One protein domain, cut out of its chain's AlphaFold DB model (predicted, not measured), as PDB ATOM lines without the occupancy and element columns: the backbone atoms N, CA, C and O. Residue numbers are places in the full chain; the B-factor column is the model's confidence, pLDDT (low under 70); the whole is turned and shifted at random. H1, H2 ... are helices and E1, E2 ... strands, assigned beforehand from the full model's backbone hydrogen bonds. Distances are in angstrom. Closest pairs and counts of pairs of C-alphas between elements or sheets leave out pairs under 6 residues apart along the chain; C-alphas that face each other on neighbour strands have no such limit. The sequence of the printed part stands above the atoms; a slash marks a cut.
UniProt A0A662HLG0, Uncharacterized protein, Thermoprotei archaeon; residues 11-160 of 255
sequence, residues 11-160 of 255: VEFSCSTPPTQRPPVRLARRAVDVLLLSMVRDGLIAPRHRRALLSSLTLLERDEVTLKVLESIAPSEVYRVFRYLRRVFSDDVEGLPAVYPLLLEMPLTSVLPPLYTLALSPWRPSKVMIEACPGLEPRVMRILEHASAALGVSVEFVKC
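This is residues 11 to 160 of the 255 residues of an uncharacterized protein of Thermoprotei archaeon (UniProt A0A662HLG0). Two lobes are joined by helix H5 in the middle: one is a parallel sheet of four strands with H6 over one face, and the other holds two helical hairpins, H1 with H2 and H3 with H4, and a small two-stranded sheet, E2 with E3. The printed part has 150 residues with six named helices and six named strands, in the order E1 E2 H1 H2 E3 H3 H4 E4 H5 E5 H6 E6. The larger sheet's order is E4 E1 E5 E6, all parallel; E2 and E3 are antiparallel. The class is mixed, helices and strands; the whole is compact, with a radius of gyration of the C-alphas of 15.1 A and spans of 45 by 31 by 27 A.

E1, residues 11 to 14, is an inner strand between its parallel neighbours E4, residues 99 to 101, and E5, residues 127 to 132; N 100 and O 12, 2.7 A, and N 13 and O 129, 2.8 A, are within hydrogen-bond range. E2, residues 26 to 28, is the antiparallel neighbour of E3, residues 64 to 66, with N 65 and O 27 at 2.8 A. H1, residues 29 to 41, and H2, residues 47 to 59, form a helical hairpin at a shallow tilt of 16 degrees; their closest C-alphas, of Leu 36 and Arg 50, are 5.8 A apart. H2, with residues 53 to 57 alone, touches H3, residues 67 to 73, about perpendicular at 88 degrees; the closest C-alphas, of Ser 56 and Ile 73, are 6.1 A apart. H3 and H4, residues 79 to 88, form another helical hairpin, closest at the C-alphas of Glu 71 and Tyr 79, 4.9 A. H5, residues 109 to 119, touches H1, closest at the C-alphas of Ser 38 and Ser 110, 5.3 A, and only grazes the larger sheet with residues 112 to 116. E4, H5 and E5 are a split strand-helix-strand unit, E1 lying between the two strands, with a right-handed crossover. H6, residues 138 to 151, touches H5, closest at the C-alphas of Thr 109 and Val 140, 6.5 A. H6 lies over E6, residues 154 to 159, at a height over the sheet of 9.6 A, making two layers, helix on one face of a sheet. E5, H6 and E6 are a strand-helix-strand unit, parallel neighbours joined through a helix, with a right-handed crossover; N 128 and O 154 are 2.7 A apart. Every O i to N i+4 pair is within hydrogen-bond range in H2, H3 and H6, against 7 of 9 in H1, 5 of 6 in H4 and 5 of 7 in H5.

E1 begins at C-alpha 11, (20.611, -32.101, -39.601). H1 measures 19.6 A, H2 19.1 A, H6 20.2 A and E6 16.9 A, which ends at C-alpha 159, (12.966, -18.113, -40.636).

The C-alphas farthest apart, of Leu 59 and Lys 159, are 46.1 A apart. The printed part has no cut, and the link E1 to E2, 11 residues, is long. The mean pLDDT of the printed part is 72.0; 66 residues are under 70, among them 101 to 126 and 131 to 155.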
ATOM      1  N   VAL A  11      21.079 -31.915 -38.228       69.25
ATOM      2  CA  VAL A  11      20.611 -32.101 -39.601       69.25
ATOM      3  C   VAL A  11      19.693 -30.948 -39.966       69.25
ATOM      4  O   VAL A  11      18.799 -30.610 -39.193       69.25
ATOM      5  N   GLU A  12      19.914 -30.347 -41.128       71.75
ATOM      6  CA  GLU A  12      19.147 -29.201 -41.607       71.75
ATOM      7  C   GLU A  12      18.122 -29.620 -42.660       71.75
ATOM      8  O   GLU A  12      18.443 -30.389 -43.561       71.75
ATOM      9  N   PHE A  13      16.904 -29.093 -42.567       72.12
ATOM     10  CA  PHE A  13      15.894 -29.133 -43.615       72.12
ATOM     11  C   PHE A  13      15.620 -27.735 -44.133       72.12
ATOM     12  O   PHE A  13      15.374 -26.834 -43.331       72.12
ATOM     13  N   SER A  14      15.558 -27.570 -45.450       69.25
ATOM     14  CA  SER A  14      15.279 -26.267 -46.042       69.25
ATOM     15  C   SER A  14      14.325 -26.325 -47.236       69.25
ATOM     16  O   SER A  14      14.388 -27.238 -48.060       69.25
ATOM     17  N   CYS A  15      13.422 -25.333 -47.310       67.88
ATOM     18  CA  CYS A  15      12.586 -25.044 -48.484       67.88
ATOM     19  C   CYS A  15      13.295 -24.154 -49.530       67.88
ATOM     20  O   CYS A  15      12.760 -23.975 -50.622       67.88
ATOM     21  N   SER A  16      14.449 -23.564 -49.203       66.81
ATOM     22  CA  SER A  16      15.107 -22.506 -49.994       66.81
ATOM     23  C   SER A  16      16.557 -22.838 -50.363       66.81
ATOM     24  O   SER A  16      17.047 -22.411 -51.408       66.81
ATOM     25  N   THR A  17      17.243 -23.613 -49.525       68.38
ATOM     26  CA  THR A  17      18.626 -24.031 -49.729       68.38
ATOM     27  C   THR A  17      18.627 -25.355 -50.493       68.38
ATOM     28  O   THR A  17      18.092 -26.347 -49.988       68.38
ATOM     29  N   PRO A  18      19.203 -25.408 -51.709       65.94
ATOM     30  CA  PRO A  18      19.240 -26.636 -52.485       65.94
ATOM     31  C   PRO A  18      20.101 -27.689 -51.770       65.94
ATOM     32  O   PRO A  18      21.135 -27.349 -51.184       65.94
ATOM     33  N   PRO A  19      19.713 -28.972 -51.826       70.00
ATOM     34  CA  PRO A  19      20.527 -30.029 -51.257       70.00
ATOM     35  C   PRO A  19      21.857 -30.129 -52.014       70.00
ATOM     36  O   PRO A  19      21.886 -30.101 -53.245       70.00
ATOM     37  N   THR A  20      22.964 -30.284 -51.288       70.62
ATOM     38  CA  THR A  20      24.292 -30.493 -51.896       70.62
ATOM     39  C   THR A  20      24.417 -31.858 -52.576       70.62
ATOM     40  O   THR A  20      25.268 -32.038 -53.441       70.62
ATOM     41  N   GLN A  21      23.558 -32.808 -52.200       72.94
ATOM     42  CA  GLN A  21      23.417 -34.144 -52.783       72.94
ATOM     43  C   GLN A  21      22.053 -34.741 -52.413       72.94
ATOM     44  O   GLN A  21      21.387 -34.266 -51.493       72.94
ATOM     45  N   ARG A  22      21.626 -35.802 -53.106       75.94
ATOM     46  CA  ARG A  22      20.342 -36.461 -52.818       75.94
ATOM     47  C   ARG A  22      20.377 -37.175 -51.460       75.94
ATOM     48  O   ARG A  22      21.346 -37.889 -51.201       75.94
ATOM     49  N   PRO A  23      19.341 -37.054 -50.610       73.62
ATOM     50  CA  PRO A  23      19.349 -37.726 -49.319       73.62
ATOM     51  C   PRO A  23      19.208 -39.245 -49.436       73.62
ATOM     52  O   PRO A  23      18.401 -39.703 -50.248       73.62
ATOM     53  N   PRO A  24      19.937 -40.028 -48.625       74.31
ATOM     54  CA  PRO A  24      19.870 -41.483 -48.659       74.31
ATOM     55  C   PRO A  24      18.543 -42.026 -48.119       74.31
ATOM     56  O   PRO A  24      18.051 -41.572 -47.088       74.31
ATOM     57  N   VAL A  25      17.990 -43.052 -48.768       76.31
ATOM     58  CA  VAL A  25      16.807 -43.799 -48.321       76.31
ATOM     59  C   VAL A  25      17.032 -45.297 -48.537       76.31
ATOM     60  O   VAL A  25      16.811 -45.839 -49.621       76.31
ATOM     61  N   ARG A  26      17.417 -45.987 -47.461       77.38
ATOM     62  CA  ARG A  26      17.522 -47.451 -47.397       77.38
ATOM     63  C   ARG A  26      16.844 -47.941 -46.128       77.38
ATOM     64  O   ARG A  26      17.217 -47.559 -45.024       77.38
ATOM     65  N   LEU A  27      15.792 -48.732 -46.289       76.00
ATOM     66  CA  LEU A  27      14.873 -49.046 -45.203       76.00
ATOM     67  C   LEU A  27      15.100 -50.468 -44.725       76.00
ATOM     68  O   LEU A  27      15.026 -51.397 -45.522       76.00
ATOM     69  N   ALA A  28      15.243 -50.670 -43.418       76.00
ATOM     70  CA  ALA A  28      14.972 -51.989 -42.862       76.00
ATOM     71  C   ALA A  28      13.505 -52.345 -43.146       76.00
ATOM     72  O   ALA A  28      12.615 -51.509 -42.953       76.00
ATOM     73  N   ARG A  29      13.226 -53.590 -43.537       78.12
ATOM     74  CA  ARG A  29      11.880 -54.066 -43.896       78.12
ATOM     75  C   ARG A  29      10.794 -53.674 -42.889       78.12
ATOM     76  O   ARG A  29       9.714 -53.241 -43.277       78.12
ATOM     77  N   ARG A  30      11.103 -53.751 -41.589       74.38
ATOM     78  CA  ARG A  30      10.197 -53.372 -40.486       74.38
ATOM     79  C   ARG A  30       9.728 -51.914 -40.521       74.38
ATOM     80  O   ARG A  30       8.662 -51.606 -40.007       74.38
ATOM     81  N   ALA A  31      10.519 -51.022 -41.106       74.50
ATOM     82  CA  ALA A  31      10.231 -49.596 -41.157       74.50
ATOM     83  C   ALA A  31       9.526 -49.171 -42.459       74.50
ATOM     84  O   ALA A  31       9.016 -48.056 -42.549       74.50
ATOM     85  N   VAL A  32       9.425 -50.071 -43.443       80.75
ATOM     86  CA  VAL A  32       8.706 -49.813 -44.699       80.75
ATOM     87  C   VAL A  32       7.223 -49.583 -44.446       80.75
ATOM     88  O   VAL A  32       6.617 -48.720 -45.073       80.75
ATOM     89  N   ASP A  33       6.633 -50.304 -43.495       81.38
ATOM     90  CA  ASP A  33       5.215 -50.136 -43.192       81.38
ATOM     91  C   ASP A  33       4.886 -48.725 -42.677       81.38
ATOM     92  O   ASP A  33       3.872 -48.133 -43.048       81.38
ATOM     93  N   VAL A  34       5.792 -48.149 -41.885       73.56
ATOM     94  CA  VAL A  34       5.667 -46.775 -41.386       73.56
ATOM     95  C   VAL A  34       5.674 -45.786 -42.551       73.56
ATOM     96  O   VAL A  34       4.798 -44.926 -42.619       73.56
ATOM     97  N   LEU A  35       6.599 -45.952 -43.505       78.81
ATOM     98  CA  LEU A  35       6.640 -45.137 -44.721       78.81
ATOM     99  C   LEU A  35       5.330 -45.252 -45.514       78.81
ATOM    100  O   LEU A  35       4.721 -44.240 -45.853       78.81
ATOM    101  N   LEU A  36       4.870 -46.475 -45.790       84.00
ATOM    102  CA  LEU A  36       3.661 -46.698 -46.586       84.00
ATOM    103  C   LEU A  36       2.403 -46.171 -45.889       84.00
ATOM    104  O   LEU A  36       1.506 -45.654 -46.552       84.00
ATOM    105  N   LEU A  37       2.316 -46.284 -44.562       78.06
ATOM    106  CA  LEU A  37       1.208 -45.726 -43.791       78.06
ATOM    107  C   LEU A  37       1.181 -44.197 -43.876       78.06
ATOM    108  O   LEU A  37       0.102 -43.625 -44.035       78.06
ATOM    109  N   SER A  38       2.341 -43.544 -43.811       72.81
ATOM    110  CA  SER A  38       2.449 -42.103 -44.043       72.81
ATOM    111  C   SER A  38       2.012 -41.717 -45.452       72.81
ATOM    112  O   SER A  38       1.149 -40.864 -45.605       72.81
ATOM    113  N   MET A  39       2.475 -42.429 -46.483       80.50
ATOM    114  CA  MET A  39       2.038 -42.180 -47.864       80.50
ATOM    115  C   MET A  39       0.518 -42.338 -48.049       80.50
ATOM    116  O   MET A  39      -0.081 -41.630 -48.855       80.50
ATOM    117  N   VAL A  40      -0.123 -43.251 -47.306       80.31
ATOM    118  CA  VAL A  40      -1.591 -43.382 -47.282       80.31
ATOM    119  C   VAL A  40      -2.250 -42.172 -46.628       80.31
ATOM    120  O   VAL A  40      -3.245 -41.666 -47.142       80.31
ATOM    121  N   ARG A  41      -1.719 -41.712 -45.491       72.56
ATOM    122  CA  ARG A  41      -2.230 -40.526 -44.784       72.56
ATOM    123  C   ARG A  41      -2.076 -39.256 -45.613       72.56
ATOM    124  O   ARG A  41      -2.936 -38.387 -45.525       72.56
ATOM    125  N   ASP A  42      -1.044 -39.217 -46.445       70.44
ATOM    126  CA  ASP A  42      -0.751 -38.125 -47.366       70.44
ATOM    127  C   ASP A  42      -1.558 -38.195 -48.670       70.44
ATOM    128  O   ASP A  42      -1.490 -37.305 -49.510       70.44
ATOM    129  N   GLY A  43      -2.347 -39.256 -48.867       74.12
ATOM    130  CA  GLY A  43      -3.137 -39.443 -50.083       74.12
ATOM    131  C   GLY A  43      -2.306 -39.760 -51.331       74.12
ATOM    132  O   GLY A  43      -2.868 -39.836 -52.421       74.12
ATOM    133  N   LEU A  44      -0.997 -40.000 -51.191       79.56
ATOM    134  CA  LEU A  44      -0.109 -40.388 -52.294       79.56
ATOM    135  C   LEU A  44      -0.434 -41.789 -52.817       79.56
ATOM    136  O   LEU A  44      -0.273 -42.077 -54.001       79.56
ATOM    137  N   ILE A  45      -0.881 -42.675 -51.925       86.31
ATOM    138  CA  ILE A  45      -1.325 -44.026 -52.266       86.31
ATOM    139  C   ILE A  45      -2.602 -44.380 -51.496       86.31
ATOM    140  O   ILE A  45      -2.855 -43.889 -50.401       86.31
ATOM    141  N   ALA A  46      -3.409 -45.296 -52.029       89.50
ATOM    142  CA  ALA A  46      -4.585 -45.810 -51.336       89.50
ATOM    143  C   ALA A  46      -4.219 -46.946 -50.348       89.50
ATOM    144  O   ALA A  46      -3.243 -47.669 -50.570       89.50
ATOM    145  N   PRO A  47      -5.051 -47.227 -49.321       90.88
ATOM    146  CA  PRO A  47      -4.826 -48.335 -48.380       90.88
ATOM    147  C   PRO A  47      -4.681 -49.718 -49.035       90.88
ATOM    148  O   PRO A  47      -4.048 -50.615 -48.479       90.88
ATOM    149  N   ARG A  48      -5.289 -49.913 -50.213       93.88
ATOM    150  CA  ARG A  48      -5.133 -51.136 -51.018       93.88
ATOM    151  C   ARG A  48      -3.727 -51.263 -51.616       93.88
ATOM    152  O   ARG A  48      -3.191 -52.363 -51.635       93.88
ATOM    153  N   HIS A  49      -3.106 -50.151 -52.017       93.50
ATOM    154  CA  HIS A  49      -1.750 -50.148 -52.569       93.50
ATOM    155  C   HIS A  49      -0.723 -50.481 -51.483       93.50
ATOM    156  O   HIS A  49       0.155 -51.297 -51.722       93.50
ATOM    157  N   ARG A  50      -0.886 -49.950 -50.257       92.19
ATOM    158  CA  ARG A  50      -0.066 -50.355 -49.095       92.19
ATOM    159  C   ARG A  50      -0.120 -51.867 -48.865       92.19
ATOM    160  O   ARG A  50       0.919 -52.495 -48.713       92.19
ATOM    161  N   ARG A  51      -1.320 -52.460 -48.861       92.94
ATOM    162  CA  ARG A  51      -1.490 -53.915 -48.685       92.94
ATOM    163  C   ARG A  51      -0.807 -54.719 -49.793       92.94
ATOM    164  O   ARG A  51      -0.125 -55.692 -49.485       92.94
ATOM    165  N   ALA A  52      -0.962 -54.293 -51.047       92.12
ATOM    166  CA  ALA A  52      -0.299 -54.924 -52.185       92.12
ATOM    167  C   ALA A  52       1.229 -54.860 -52.042       92.12
ATOM    168  O   ALA A  52       1.882 -55.894 -52.063       92.12
ATOM    169  N   LEU A  53       1.784 -53.675 -51.768       93.31
ATOM    170  CA  LEU A  53       3.220 -53.464 -51.566       93.31
ATOM    171  C   LEU A  53       3.794 -54.338 -50.446       93.31
ATOM    172  O   LEU A  53       4.803 -55.005 -50.648       93.31
ATOM    173  N   LEU A  54       3.146 -54.383 -49.278       91.81
ATOM    174  CA  LEU A  54       3.602 -55.225 -48.167       91.81
ATOM    175  C   LEU A  54       3.579 -56.716 -48.529       91.81
ATOM    176  O   LEU A  54       4.510 -57.439 -48.184       91.81
ATOM    177  N   SER A  55       2.557 -57.164 -49.262       91.44
ATOM    178  CA  SER A  55       2.458 -58.552 -49.739       91.44
ATOM    179  C   SER A  55       3.565 -58.864 -50.751       91.44
ATOM    180  O   SER A  55       4.251 -59.877 -50.651       91.44
ATOM    181  N   SER A  56       3.834 -57.951 -51.676       91.38
ATOM    182  CA  SER A  56       4.919 -58.083 -52.647       91.38
ATOM    183  C   SER A  56       6.300 -58.106 -51.980       91.38
ATOM    184  O   SER A  56       7.152 -58.910 -52.350       91.38
ATOM    185  N   LEU A  57       6.518 -57.306 -50.932       90.81
ATOM    186  CA  LEU A  57       7.746 -57.367 -50.125       90.81
ATOM    187  C   LEU A  57       7.911 -58.710 -49.418       90.81
ATOM    188  O   LEU A  57       9.040 -59.163 -49.228       90.81
ATOM    189  N   THR A  58       6.804 -59.353 -49.030       89.00
ATOM    190  CA  THR A  58       6.879 -60.700 -48.463       89.00
ATOM    191  C   THR A  58       7.395 -61.735 -49.440       89.00
ATOM    192  O   THR A  58       8.198 -62.563 -49.026       89.00
ATOM    193  N   LEU A  59       7.049 -61.609 -50.721       88.06
ATOM    194  CA  LEU A  59       7.504 -62.512 -51.777       88.06
ATOM    195  C   LEU A  59       8.987 -62.336 -52.132       88.06
ATOM    196  O   LEU A  59       9.627 -63.300 -52.524       88.06
ATOM    197  N   LEU A  60       9.534 -61.122 -52.004       85.50
ATOM    198  CA  LEU A  60      10.931 -60.842 -52.361       85.50
ATOM    199  C   LEU A  60      11.957 -61.218 -51.280       85.50
ATOM    200  O   LEU A  60      13.149 -61.106 -51.544       85.50
ATOM    201  N   GLU A  61      11.519 -61.572 -50.065       82.62
ATOM    202  CA  GLU A  61      12.399 -62.002 -48.957       82.62
ATOM    203  C   GLU A  61      13.613 -61.083 -48.684       82.62
ATOM    204  O   GLU A  61      14.662 -61.530 -48.236       82.62
ATOM    205  N   ARG A  62      13.485 -59.766 -48.918       79.00
ATOM    206  CA  ARG A  62      14.578 -58.806 -48.672       79.00
ATOM    207  C   ARG A  62      14.518 -58.193 -47.281       79.00
ATOM    208  O   ARG A  62      13.456 -57.722 -46.869       79.00
ATOM    209  N   ASP A  63      15.665 -58.136 -46.609       76.44
ATOM    210  CA  ASP A  63      15.825 -57.478 -45.303       76.44
ATOM    211  C   ASP A  63      15.851 -55.952 -45.409       76.44
ATOM    212  O   ASP A  63      15.356 -55.239 -44.528       76.44
ATOM    213  N   GLU A  64      16.381 -55.454 -46.522       81.56
ATOM    214  CA  GLU A  64      16.485 -54.036 -46.819       81.56
ATOM    215  C   GLU A  64      15.731 -53.680 -48.095       81.56
ATOM    216  O   GLU A  64      15.737 -54.404 -49.093       81.56
ATOM    217  N   VAL A  65      15.068 -52.532 -48.047       86.25
ATOM    218  CA  VAL A  65      14.126 -52.072 -49.055       86.25
ATOM    219  C   VAL A  65      14.518 -50.662 -49.464       86.25
ATOM    220  O   VAL A  65      14.520 -49.738 -48.654       86.25
ATOM    221  N   THR A  66      14.865 -50.505 -50.733       87.38
ATOM    222  CA  THR A  66      15.181 -49.214 -51.348       87.38
ATOM    223  C   THR A  66      13.981 -48.683 -52.127       87.38
ATOM    224  O   THR A  66      13.008 -49.406 -52.376       87.38
ATOM    225  N   LEU A  67      14.049 -47.426 -52.570       86.88
ATOM    226  CA  LEU A  67      13.010 -46.870 -53.437       86.88
ATOM    227  C   LEU A  67      12.954 -47.585 -54.796       86.88
ATOM    228  O   LEU A  67      11.872 -47.691 -55.366       86.88
ATOM    229  N   LYS A  68      14.076 -48.144 -55.282       90.38
ATOM    230  CA  LYS A  68      14.103 -49.011 -56.479       90.38
ATOM    231  C   LYS A  68      13.257 -50.266 -56.302       90.38
ATOM    232  O   LYS A  68      12.501 -50.633 -57.198       90.38
ATOM    233  N   VAL A  69      13.376 -50.915 -55.142       92.25
ATOM    234  CA  VAL A  69      12.568 -52.098 -54.820       92.25
ATOM    235  C   VAL A  69      11.097 -51.709 -54.782       92.25
ATOM    236  O   VAL A  69      10.301 -52.342 -55.465       92.25
ATOM    237  N   LEU A  70      10.750 -50.641 -54.054       91.38
ATOM    238  CA  LEU A  70       9.371 -50.154 -53.956       91.38
ATOM    239  C   LEU A  70       8.773 -49.783 -55.318       91.38
ATOM    240  O   LEU A  70       7.631 -50.145 -55.580       91.38
ATOM    241  N   GLU A  71       9.533 -49.122 -56.195       91.94
ATOM    242  CA  GLU A  71       9.121 -48.834 -57.575       91.94
ATOM    243  C   GLU A  71       8.820 -50.122 -58.355       91.94
ATOM    244  O   GLU A  71       7.753 -50.234 -58.956       91.94
ATOM    245  N   SER A  72       9.710 -51.116 -58.295       92.38
ATOM    246  CA  SER A  72       9.547 -52.393 -59.003       92.38
ATOM    247  C   SER A  72       8.284 -53.149 -58.569       92.38
ATOM    248  O   SER A  72       7.531 -53.633 -59.418       92.38
ATOM    249  N   ILE A  73       7.998 -53.208 -57.266       93.44
ATOM    250  CA  ILE A  73       6.853 -53.971 -56.742       93.44
ATOM    251  C   ILE A  73       5.534 -53.198 -56.713       93.44
ATOM    252  O   ILE A  73       4.483 -53.784 -56.443       93.44
ATOM    253  N   ALA A  74       5.571 -51.885 -56.927       93.00
ATOM    254  CA  ALA A  74       4.387 -51.049 -56.857       93.00
ATOM    255  C   ALA A  74       3.408 -51.354 -57.998       93.00
ATOM    256  O   ALA A  74       3.841 -51.581 -59.130       93.00
ATOM    257  N   PRO A  75       2.089 -51.313 -57.738       92.19
ATOM    258  CA  PRO A  75       1.088 -51.371 -58.798       92.19
ATOM    259  C   PRO A  75       1.276 -50.256 -59.834       92.19
ATOM    260  O   PRO A  75       1.780 -49.174 -59.509       92.19
ATOM    261  N   SER A  76       0.814 -50.497 -61.059       90.31
ATOM    262  CA  SER A  76       0.890 -49.561 -62.190       90.31
ATOM    263  C   SER A  76       0.265 -48.201 -61.863       90.31
ATOM    264  O   SER A  76       0.749 -47.167 -62.305       90.31
ATOM    265  N   GLU A  77      -0.752 -48.167 -61.004       88.75
ATOM    266  CA  GLU A  77      -1.405 -46.925 -60.587       88.75
ATOM    267  C   GLU A  77      -0.504 -46.014 -59.734       88.75
ATOM    268  O   GLU A  77      -0.810 -44.832 -59.592       88.75
ATOM    269  N   VAL A  78       0.564 -46.539 -59.113       89.94
ATOM    270  CA  VAL A  78       1.359 -45.789 -58.117       89.94
ATOM    271  C   VAL A  78       2.875 -45.978 -58.172       89.94
ATOM    272  O   VAL A  78       3.578 -45.270 -57.454       89.94
ATOM    273  N   TYR A  79       3.429 -46.856 -59.014       90.44
ATOM    274  CA  TYR A  79       4.893 -47.009 -59.135       90.44
ATOM    275  C   TYR A  79       5.607 -45.694 -59.485       90.44
ATOM    276  O   TYR A  79       6.700 -45.421 -58.985       90.44
ATOM    277  N   ARG A  80       4.936 -44.812 -60.239       86.88
ATOM    278  CA  ARG A  80       5.417 -43.462 -60.570       86.88
ATOM    279  C   ARG A  80       5.671 -42.582 -59.350       86.88
ATOM    280  O   ARG A  80       6.532 -41.709 -59.416       86.88
ATOM    281  N   VAL A  81       4.982 -42.823 -58.232       85.75
ATOM    282  CA  VAL A  81       5.240 -42.115 -56.969       85.75
ATOM    283  C   VAL A  81       6.642 -42.448 -56.464       85.75
ATOM    284  O   VAL A  81       7.414 -41.549 -56.146       85.75
ATOM    285  N   PHE A  82       7.018 -43.729 -56.448       87.25
ATOM    286  CA  PHE A  82       8.356 -44.152 -56.022       87.25
ATOM    287  C   PHE A  82       9.438 -43.712 -57.010       87.25
ATOM    288  O   PHE A  82      10.507 -43.273 -56.587       87.25
ATOM    289  N   ARG A  83       9.134 -43.724 -58.313       86.62
ATOM    290  CA  ARG A  83      10.011 -43.149 -59.341       86.62
ATOM    291  C   ARG A  83      10.263 -41.658 -59.117       86.62
ATOM    292  O   ARG A  83      11.400 -41.207 -59.217       86.62
ATOM    293  N   TYR A  84       9.219 -40.891 -58.798       80.94
ATOM    294  CA  TYR A  84       9.352 -39.477 -58.457       80.94
ATOM    295  C   TYR A  84      10.223 -39.295 -57.209       80.94
ATOM    296  O   TYR A  84      11.168 -38.511 -57.234       80.94
ATOM    297  N   LEU A  85       9.991 -40.086 -56.155       80.06
ATOM    298  CA  LEU A  85      10.813 -40.048 -54.943       80.06
ATOM    299  C   LEU A  85      12.291 -40.350 -55.235       80.06
ATOM    300  O   LEU A  85      13.160 -39.687 -54.682       80.06
ATOM    301  N   ARG A  86      12.615 -41.259 -56.161       84.75
ATOM    302  CA  ARG A  86      14.006 -41.523 -56.583       84.75
ATOM    303  C   ARG A  86      14.705 -40.364 -57.293       84.75
ATOM    304  O   ARG A  86      15.933 -40.359 -57.385       84.75
ATOM    305  N   ARG A  87      13.961 -39.384 -57.814       79.06
ATOM    306  CA  ARG A  87      14.566 -38.135 -58.309       79.06
ATOM    307  C   ARG A  87      15.117 -37.322 -57.149       79.06
ATOM    308  O   ARG A  87      16.178 -36.727 -57.272       79.06
ATOM    309  N   VAL A  88      14.412 -37.342 -56.023       76.00
ATOM    310  CA  VAL A  88      14.757 -36.563 -54.836       76.00
ATOM    311  C   VAL A  88      15.785 -37.284 -53.965       76.00
ATOM    312  O   VAL A  88      16.711 -36.653 -53.466       76.00
ATOM    313  N   PHE A  89      15.642 -38.597 -53.797       77.88
ATOM    314  CA  PHE A  89      16.399 -39.408 -52.846       77.88
ATOM    315  C   PHE A  89      17.400 -40.349 -53.541       77.88
ATOM    316  O   PHE A  89      17.218 -40.742 -54.694       77.88
ATOM    317  N   SER A  90      18.468 -40.701 -52.830       76.69
ATOM    318  CA  SER A  90      19.505 -41.659 -53.225       76.69
ATOM    319  C   SER A  90      19.294 -42.998 -52.515       76.69
ATOM    320  O   SER A  90      18.767 -43.028 -51.408       76.69
ATOM    321  N   ASP A  91      19.740 -44.104 -53.110       74.81
ATOM    322  CA  ASP A  91      19.829 -45.391 -52.397       74.81
ATOM    323  C   ASP A  91      21.166 -45.547 -51.647       74.81
ATOM    324  O   ASP A  91      21.307 -46.437 -50.807       74.81
ATOM    325  N   ASP A  92      22.152 -44.713 -51.983       72.56
ATOM    326  CA  ASP A  92      23.488 -44.732 -51.395       72.56
ATOM    327  C   ASP A  92      23.499 -43.960 -50.080       72.56
ATOM    328  O   ASP A  92      23.055 -42.816 -50.058       72.56
ATOM    329  N   VAL A  93      23.995 -44.603 -49.021       66.19
ATOM    330  CA  VAL A  93      24.099 -44.098 -47.641       66.19
ATOM    331  C   VAL A  93      25.462 -43.465 -47.340       66.19
ATOM    332  O   VAL A  93      25.652 -42.931 -46.244       66.19
ATOM    333  N   GLU A  94      26.411 -43.508 -48.277       64.88
ATOM    334  CA  GLU A  94      27.725 -42.888 -48.120       64.88
ATOM    335  C   GLU A  94      27.661 -41.370 -48.344       64.88
ATOM    336  O   GLU A  94      27.289 -40.879 -49.405       64.88
ATOM    337  N   GLY A  95      28.041 -40.613 -47.310       64.69
ATOM    338  CA  GLY A  95      27.928 -39.155 -47.298       64.69
ATOM    339  C   GLY A  95      26.482 -38.708 -47.072       64.69
ATOM    340  O   GLY A  95      25.631 -38.785 -47.954       64.69
ATOM    341  N   LEU A  96      26.180 -38.187 -45.882       64.94
ATOM    342  CA  LEU A  96      24.880 -37.562 -45.626       64.94
ATOM    343  C   LEU A  96      24.847 -36.163 -46.251       64.94
ATOM    344  O   LEU A  96      25.839 -35.435 -46.141       64.94
ATOM    345  N   PRO A  97      23.728 -35.749 -46.874       68.94
ATOM    346  CA  PRO A  97      23.601 -34.370 -47.311       68.94
ATOM    347  C   PRO A  97      23.675 -33.439 -46.101       68.94
ATOM    348  O   PRO A  97      23.109 -33.718 -45.042       68.94
ATOM    349  N   ALA A  98      24.357 -32.308 -46.280       68.44
ATOM    350  CA  ALA A  98      24.412 -31.265 -45.260       68.44
ATOM    351  C   ALA A  98      23.033 -30.612 -45.049       68.44
ATOM    352  O   ALA A  98      22.698 -30.233 -43.930       68.44
ATOM    353  N   VAL A  99      22.231 -30.530 -46.121       70.88
ATOM    354  CA  VAL A  99      20.892 -29.927 -46.138       70.88
ATOM    355  C   VAL A  99      19.913 -30.867 -46.841       70.88
ATOM    356  O   VAL A  99      20.127 -31.260 -47.989       70.88
ATOM    357  N   TYR A 100      18.833 -31.219 -46.153       73.19
ATOM    358  CA  TYR A 100      17.733 -32.030 -46.659       73.19
ATOM    359  C   TYR A 100      16.659 -31.127 -47.285       73.19
ATOM    360  O   TYR A 100      16.287 -30.110 -46.696       73.19
ATOM    361  N   PRO A 101      16.106 -31.491 -48.453       69.62
ATOM    362  CA  PRO A 101      15.048 -30.708 -49.072       69.62
ATOM    363  C   PRO A 101      13.723 -30.886 -48.316       69.62
ATOM    364  O   PRO A 101      13.311 -32.008 -48.006       69.62
ATOM    365  N   LEU A 102      13.019 -29.782 -48.068       68.88
ATOM    366  CA  LEU A 102      11.637 -29.777 -47.590       68.88
ATOM    367  C   LEU A 102      10.683 -29.687 -48.793       68.88
ATOM    368  O   LEU A 102      10.511 -28.622 -49.383       68.88
ATOM    369  N   LEU A 103      10.065 -30.807 -49.175       65.25
ATOM    370  CA  LEU A 103       9.190 -30.885 -50.353       65.25
ATOM    371  C   LEU A 103       7.780 -30.352 -50.049       65.25
ATOM    372  O   LEU A 103       6.925 -31.088 -49.562       65.25
ATOM    373  N   LEU A 104       7.534 -29.074 -50.346       56.16
ATOM    374  CA  LEU A 104       6.244 -28.411 -50.092       56.16
ATOM    375  C   LEU A 104       5.134 -28.806 -51.081       56.16
ATOM    376  O   LEU A 104       3.958 -28.677 -50.761       56.16
ATOM    377  N   GLU A 105       5.503 -29.279 -52.274       53.31
ATOM    378  CA  GLU A 105       4.558 -29.656 -53.338       53.31
ATOM    379  C   GLU A 105       3.910 -31.030 -53.119       53.31
ATOM    380  O   GLU A 105       2.921 -31.361 -53.773       53.31
ATOM    381  N   MET A 106       4.447 -31.846 -52.204       53.56
ATOM    382  CA  MET A 106       3.819 -33.114 -51.856       53.56
ATOM    383  C   MET A 106       2.634 -32.840 -50.921       53.56
ATOM    384  O   MET A 106       2.833 -32.224 -49.868       53.56
ATOM    385  N   PRO A 107       1.404 -33.263 -51.277       41.00
ATOM    386  CA  PRO A 107       0.261 -33.098 -50.395       41.00
ATOM    387  C   PRO A 107       0.562 -33.830 -49.089       41.00
ATOM    388  O   PRO A 107       0.739 -35.040 -49.093       41.00
ATOM    389  N   LEU A 108       0.620 -33.066 -47.996       48.22
ATOM    390  CA  LEU A 108       0.905 -33.515 -46.633       48.22
ATOM    391  C   LEU A 108       2.339 -34.062 -46.436       48.22
ATOM    392  O   LEU A 108       2.831 -34.977 -47.083       48.22
ATOM    393  N   THR A 109       3.032 -33.468 -45.471       51.06
ATOM    394  CA  THR A 109       4.444 -33.681 -45.128       51.06
ATOM    395  C   THR A 109       4.718 -34.965 -44.332       51.06
ATOM    396  O   THR A 109       5.796 -35.085 -43.750       51.06
ATOM    397  N   SER A 110       3.793 -35.933 -44.246       51.16
ATOM    398  CA  SER A 110       3.946 -37.071 -43.324       51.16
ATOM    399  C   SER A 110       4.889 -38.174 -43.821       51.16
ATOM    400  O   SER A 110       5.288 -39.014 -43.012       51.16
ATOM    401  N   VAL A 111       5.327 -38.135 -45.087       51.75
ATOM    402  CA  VAL A 111       6.427 -38.948 -45.642       51.75
ATOM    403  C   VAL A 111       7.806 -38.494 -45.139       51.75
ATOM    404  O   VAL A 111       8.700 -39.324 -44.970       51.75
ATOM    405  N   LEU A 112       7.989 -37.201 -44.846       54.84
ATOM    406  CA  LEU A 112       9.291 -36.649 -44.458       54.84
ATOM    407  C   LEU A 112       9.788 -37.171 -43.097       54.84
ATOM    408  O   LEU A 112      10.939 -37.588 -43.046       54.84
ATOM    409  N   PRO A 113       8.983 -37.253 -42.017       52.38
ATOM    410  CA  PRO A 113       9.442 -37.810 -40.743       52.38
ATOM    411  C   PRO A 113       9.844 -39.300 -40.796       52.38
ATOM    412  O   PRO A 113      10.873 -39.642 -40.212       52.38
ATOM    413  N   PRO A 114       9.124 -40.205 -41.494       54.09
ATOM    414  CA  PRO A 114       9.602 -41.557 -41.762       54.09
ATOM    415  C   PRO A 114      10.880 -41.564 -42.592       54.09
ATOM    416  O   PRO A 114      11.848 -42.171 -42.154       54.09
ATOM    417  N   LEU A 115      10.934 -40.866 -43.735       56.88
ATOM    418  CA  LEU A 115      12.147 -40.813 -44.563       56.88
ATOM    419  C   LEU A 115      13.343 -40.239 -43.794       56.88
ATOM    420  O   LEU A 115      14.462 -40.692 -43.981       56.88
ATOM    421  N   TYR A 116      13.098 -39.322 -42.865       58.66
ATOM    422  CA  TYR A 116      14.091 -38.762 -41.960       58.66
ATOM    423  C   TYR A 116      14.560 -39.747 -40.887       58.66
ATOM    424  O   TYR A 116      15.756 -39.937 -40.696       58.66
ATOM    425  N   THR A 117      13.625 -40.437 -40.229       55.44
ATOM    426  CA  THR A 117      13.929 -41.521 -39.276       55.44
ATOM    427  C   THR A 117      14.748 -42.626 -39.951       55.44
ATOM    428  O   THR A 117      15.596 -43.261 -39.325       55.44
ATOM    429  N   LEU A 118      14.508 -42.837 -41.245       55.41
ATOM    430  CA  LEU A 118      15.135 -43.856 -42.074       55.41
ATOM    431  C   LEU A 118      16.505 -43.419 -42.618       55.41
ATOM    432  O   LEU A 118      17.422 -44.231 -42.626       55.41
ATOM    433  N   ALA A 119      16.665 -42.147 -42.994       53.69
ATOM    434  CA  ALA A 119      17.938 -41.556 -43.418       53.69
ATOM    435  C   ALA A 119      18.939 -41.369 -42.258       53.69
ATOM    436  O   ALA A 119      20.143 -41.293 -42.488       53.69
ATOM    437  N   LEU A 120      18.458 -41.300 -41.008       56.53
ATOM    438  CA  LEU A 120      19.268 -40.971 -39.824       56.53
ATOM    439  C   LEU A 120      19.468 -42.103 -38.819       56.53
ATOM    440  O   LEU A 120      20.080 -41.901 -37.771       56.53
ATOM    441  N   SER A 121      18.990 -43.306 -39.111       51.31
ATOM    442  CA  SER A 121      19.341 -44.499 -38.339       51.31
ATOM    443  C   SER A 121      20.593 -45.113 -38.975       51.31
ATOM    444  O   SER A 121      20.455 -45.638 -40.077       51.31
ATOM    445  N   PRO A 122      21.805 -45.078 -38.367       51.66
ATOM    446  CA  PRO A 122      22.135 -45.048 -36.924       51.66
ATOM    447  C   PRO A 122      22.665 -43.720 -36.329       51.66
ATOM    448  O   PRO A 122      23.092 -43.696 -35.177       51.66
ATOM    449  N   TRP A 123      22.669 -42.629 -37.086       57.47
ATOM    450  CA  TRP A 123      23.416 -41.396 -36.809       57.47
ATOM    451  C   TRP A 123      22.867 -40.522 -35.673       57.47
ATOM    452  O   TRP A 123      23.571 -39.610 -35.254       57.47
ATOM    453  N   ARG A 124      21.656 -40.809 -35.159       64.00
ATOM    454  CA  ARG A 124      21.050 -40.218 -33.938       64.00
ATOM    455  C   ARG A 124      21.507 -38.768 -33.671       64.00
ATOM    456  O   ARG A 124      22.185 -38.523 -32.669       64.00
ATOM    457  N   PRO A 125      21.187 -37.810 -34.560       64.56
ATOM    458  CA  PRO A 125      21.630 -36.435 -34.377       64.56
ATOM    459  C   PRO A 125      21.065 -35.862 -33.078       64.56
ATOM    460  O   PRO A 125      19.960 -36.200 -32.665       64.56
ATOM    461  N   SER A 126      21.816 -34.966 -32.440       67.62
ATOM    462  CA  SER A 126      21.384 -34.290 -31.206       67.62
ATOM    463  C   SER A 126      20.403 -33.134 -31.463       67.62
ATOM    464  O   SER A 126      19.693 -32.687 -30.552       67.62
ATOM    465  N   LYS A 127      20.343 -32.654 -32.714       71.56
ATOM    466  CA  LYS A 127      19.548 -31.496 -33.122       71.56
ATOM    467  C   LYS A 127      19.060 -31.589 -34.574       71.56
ATOM    468  O   LYS A 127      19.743 -32.116 -35.445       71.56
ATOM    469  N   VAL A 128      17.891 -31.029 -34.849       70.12
ATOM    470  CA  VAL A 128      17.319 -30.824 -36.182       70.12
ATOM    471  C   VAL A 128      17.071 -29.339 -36.360       70.12
ATOM    472  O   VAL A 128      16.488 -28.703 -35.485       70.12
ATOM    473  N   MET A 129      17.486 -28.783 -37.487       72.19
ATOM    474  CA  MET A 129      17.184 -27.408 -37.860       72.19
ATOM    475  C   MET A 129      16.223 -27.418 -39.042       72.19
ATOM    476  O   MET A 129      16.442 -28.149 -40.002       72.19
ATOM    477  N   ILE A 130      15.148 -26.640 -38.970       70.00
ATOM    478  CA  ILE A 130      14.134 -26.569 -40.024       70.00
ATOM    479  C   ILE A 130      13.973 -25.113 -40.441       70.00
ATOM    480  O   ILE A 130      13.494 -24.278 -39.671       70.00
ATOM    481  N   GLU A 131      14.352 -24.810 -41.674       69.50
ATOM    482  CA  GLU A 131      14.066 -23.533 -42.304       69.50
ATOM    483  C   GLU A 131      12.624 -23.542 -42.826       69.50
ATOM    484  O   GLU A 131      12.291 -24.213 -43.807       69.50
ATOM    485  N   ALA A 132      11.747 -22.813 -42.134       64.12
ATOM    486  CA  ALA A 132      10.323 -22.777 -42.428       64.12
ATOM    487  C   ALA A 132       9.945 -21.527 -43.236       64.12
ATOM    488  O   ALA A 132      10.183 -20.382 -42.832       64.12
ATOM    489  N   CYS A 133       9.298 -21.759 -44.375       59.03
ATOM    490  CA  CYS A 133       8.611 -20.751 -45.169       59.03
ATOM    491  C   CYS A 133       7.307 -20.282 -44.451       59.03
ATOM    492  O   CYS A 133       6.637 -21.098 -43.806       59.03
ATOM    493  N   PRO A 134       6.905 -18.995 -44.536       54.78
ATOM    494  CA  PRO A 134       5.627 -18.530 -43.985       54.78
ATOM    495  C   PRO A 134       4.457 -19.314 -44.600       54.78
ATOM    496  O   PRO A 134       4.348 -19.375 -45.820       54.78
ATOM    497  N   GLY A 135       3.591 -19.910 -43.775       54.06
ATOM    498  CA  GLY A 135       2.439 -20.695 -44.245       54.06
ATOM    499  C   GLY A 135       2.581 -22.219 -44.136       54.06
ATOM    500  O   GLY A 135       1.642 -22.927 -44.483       54.06
ATOM    501  N   LEU A 136       3.698 -22.733 -43.604       57.56
ATOM    502  CA  LEU A 136       3.774 -24.111 -43.103       57.56
ATOM    503  C   LEU A 136       2.691 -24.313 -42.031       57.56
ATOM    504  O   LEU A 136       2.777 -23.767 -40.932       57.56
ATOM    505  N   GLU A 137       1.625 -25.029 -42.394       55.78
ATOM    506  CA  GLU A 137       0.406 -25.150 -41.594       55.78
ATOM    507  C   GLU A 137       0.661 -25.596 -40.137       55.78
ATOM    508  O   GLU A 137       1.571 -26.391 -39.873       55.78
ATOM    509  N   PRO A 138      -0.234 -25.238 -39.187       56.72
ATOM    510  CA  PRO A 138      -0.164 -25.681 -37.790       56.72
ATOM    511  C   PRO A 138      -0.087 -27.206 -37.594       56.72
ATOM    512  O   PRO A 138       0.346 -27.674 -36.542       56.72
ATOM    513  N   ARG A 139      -0.527 -28.006 -38.577       52.59
ATOM    514  CA  ARG A 139      -0.472 -29.477 -38.529       52.59
ATOM    515  C   ARG A 139       0.922 -30.040 -38.809       52.59
ATOM    516  O   ARG A 139       1.296 -31.007 -38.151       52.59
ATOM    517  N   VAL A 140       1.693 -29.439 -39.720       54.62
ATOM    518  CA  VAL A 140       3.067 -29.878 -40.030       54.62
ATOM    519  C   VAL A 140       3.971 -29.677 -38.818       54.62
ATOM    520  O   VAL A 140       4.718 -30.578 -38.446       54.62
ATOM    521  N   MET A 141       3.805 -28.544 -38.131       58.03
ATOM    522  CA  MET A 141       4.484 -28.243 -36.869       58.03
ATOM    523  C   MET A 141       4.213 -29.313 -35.800       58.03
ATOM    524  O   MET A 141       5.156 -29.855 -35.235       58.03
ATOM    525  N   ARG A 142       2.948 -29.712 -35.593       57.44
ATOM    526  CA  ARG A 142       2.589 -30.754 -34.605       57.44
ATOM    527  C   ARG A 142       3.168 -32.131 -34.922       57.44
ATOM    528  O   ARG A 142       3.501 -32.877 -34.004       57.44
ATOM    529  N   ILE A 143       3.245 -32.497 -36.203       54.25
ATOM    530  CA  ILE A 143       3.825 -33.778 -36.636       54.25
ATOM    531  C   ILE A 143       5.331 -33.792 -36.351       54.25
ATOM    532  O   ILE A 143       5.853 -34.789 -35.857       54.25
ATOM    533  N   LEU A 144       6.013 -32.675 -36.611       57.31
ATOM    534  CA  LEU A 144       7.446 -32.520 -36.362       57.31
ATOM    535  C   LEU A 144       7.771 -32.436 -34.861       57.31
ATOM    536  O   LEU A 144       8.753 -33.026 -34.422       57.31
ATOM    537  N   GLU A 145       6.916 -31.801 -34.057       57.53
ATOM    538  CA  GLU A 145       6.989 -31.828 -32.587       57.53
ATOM    539  C   GLU A 145       6.794 -33.245 -32.026       57.53
ATOM    540  O   GLU A 145       7.509 -33.661 -31.116       57.53
ATOM    541  N   HIS A 146       5.871 -34.028 -32.591       55.12
ATOM    542  CA  HIS A 146       5.710 -35.434 -32.212       55.12
ATOM    543  C   HIS A 146       6.927 -36.278 -32.597       55.12
ATOM    544  O   HIS A 146       7.364 -37.110 -31.804       55.12
ATOM    545  N   ALA A 147       7.489 -36.066 -33.790       51.97
ATOM    546  CA  ALA A 147       8.707 -36.749 -34.218       51.97
ATOM    547  C   ALA A 147       9.895 -36.392 -33.306       51.97
ATOM    548  O   ALA A 147      10.626 -37.282 -32.886       51.97
ATOM    549  N   SER A 148      10.028 -35.118 -32.924       54.97
ATOM    550  CA  SER A 148      10.996 -34.626 -31.934       54.97
ATOM    551  C   SER A 148      10.886 -35.362 -30.597       54.97
ATOM    552  O   SER A 148      11.861 -35.944 -30.116       54.97
ATOM    553  N   ALA A 149       9.672 -35.422 -30.036       57.62
ATOM    554  CA  ALA A 149       9.403 -36.081 -28.762       57.62
ATOM    555  C   ALA A 149       9.640 -37.600 -28.814       57.62
ATOM    556  O   ALA A 149      10.150 -38.176 -27.857       57.62
ATOM    557  N   ALA A 150       9.297 -38.249 -29.931       51.66
ATOM    558  CA  ALA A 150       9.482 -39.687 -30.113       51.66
ATOM    559  C   ALA A 150      10.951 -40.084 -30.333       51.66
ATOM    560  O   ALA A 150      11.351 -41.185 -29.956       51.66
ATOM    561  N   LEU A 151      11.749 -39.209 -30.952       52.91
ATOM    562  CA  LEU A 151      13.146 -39.478 -31.306       52.91
ATOM    563  C   LEU A 151      14.148 -38.951 -30.266       52.91
ATOM    564  O   LEU A 151      15.311 -39.344 -30.306       52.91
ATOM    565  N   GLY A 152      13.718 -38.092 -29.336       60.28
ATOM    566  CA  GLY A 152      14.590 -37.498 -28.315       60.28
ATOM    567  C   GLY A 152      15.597 -36.492 -28.884       60.28
ATOM    568  O   GLY A 152      16.687 -36.344 -28.339       60.28
ATOM    569  N   VAL A 153      15.252 -35.828 -29.991       64.62
ATOM    570  CA  VAL A 153      16.130 -34.900 -30.722       64.62
ATOM    571  C   VAL A 153      15.585 -33.480 -30.605       64.62
ATOM    572  O   VAL A 153      14.399 -33.264 -30.823       64.62
ATOM    573  N   SER A 154      16.432 -32.493 -30.295       68.69
ATOM    574  CA  SER A 154      15.995 -31.087 -30.239       68.69
ATOM    575  C   SER A 154      15.649 -30.555 -31.638       68.69
ATOM    576  O   SER A 154      16.396 -30.797 -32.578       68.69
ATOM    577  N   VAL A 155      14.537 -29.830 -31.806       67.81
ATOM    578  CA  VAL A 155      14.138 -29.237 -33.101       67.81
ATOM    579  C   VAL A 155      14.130 -27.715 -32.990       67.81
ATOM    580  O   VAL A 155      13.479 -27.169 -32.103       67.81
ATOM    581  N   GLU A 156      14.839 -27.031 -33.888       73.00
ATOM    582  CA  GLU A 156      14.888 -25.567 -33.979       73.00
ATOM    583  C   GLU A 156      14.326 -25.078 -35.316       73.00
ATOM    584  O   GLU A 156      14.669 -25.601 -36.377       73.00
ATOM    585  N   PHE A 157      13.495 -24.036 -35.262       68.75
ATOM    586  CA  PHE A 157      12.924 -23.393 -36.440       68.75
ATOM    587  C   PHE A 157      13.663 -22.104 -36.762       68.75
ATOM    588  O   PHE A 157      13.797 -21.221 -35.913       68.75
ATOM    589  N   VAL A 158      14.079 -21.969 -38.016       73.12
ATOM    590  CA  VAL A 158      14.729 -20.766 -38.529       73.12
ATOM    591  C   VAL A 158      13.852 -20.163 -39.619       73.12
ATOM    592  O   VAL A 158      13.245 -20.869 -40.424       73.12
ATOM    593  N   LYS A 159      13.742 -18.835 -39.626       69.81
ATOM    594  CA  LYS A 159      12.966 -18.113 -40.636       69.81
ATOM    595  C   LYS A 159      13.637 -18.260 -42.005       69.81
ATOM    596  O   LYS A 159      14.854 -18.097 -42.093       69.81
ATOM    597  N   CYS A 160      12.837 -18.512 -43.043       66.56
ATOM    598  CA  CYS A 160      13.326 -18.615 -44.416       66.56
ATOM    599  C   CYS A 160      14.179 -17.395 -44.810       66.56
ATOM    600  O   CYS A 160      13.728 -16.251 -44.674       66.56
TER     601      CYS A 160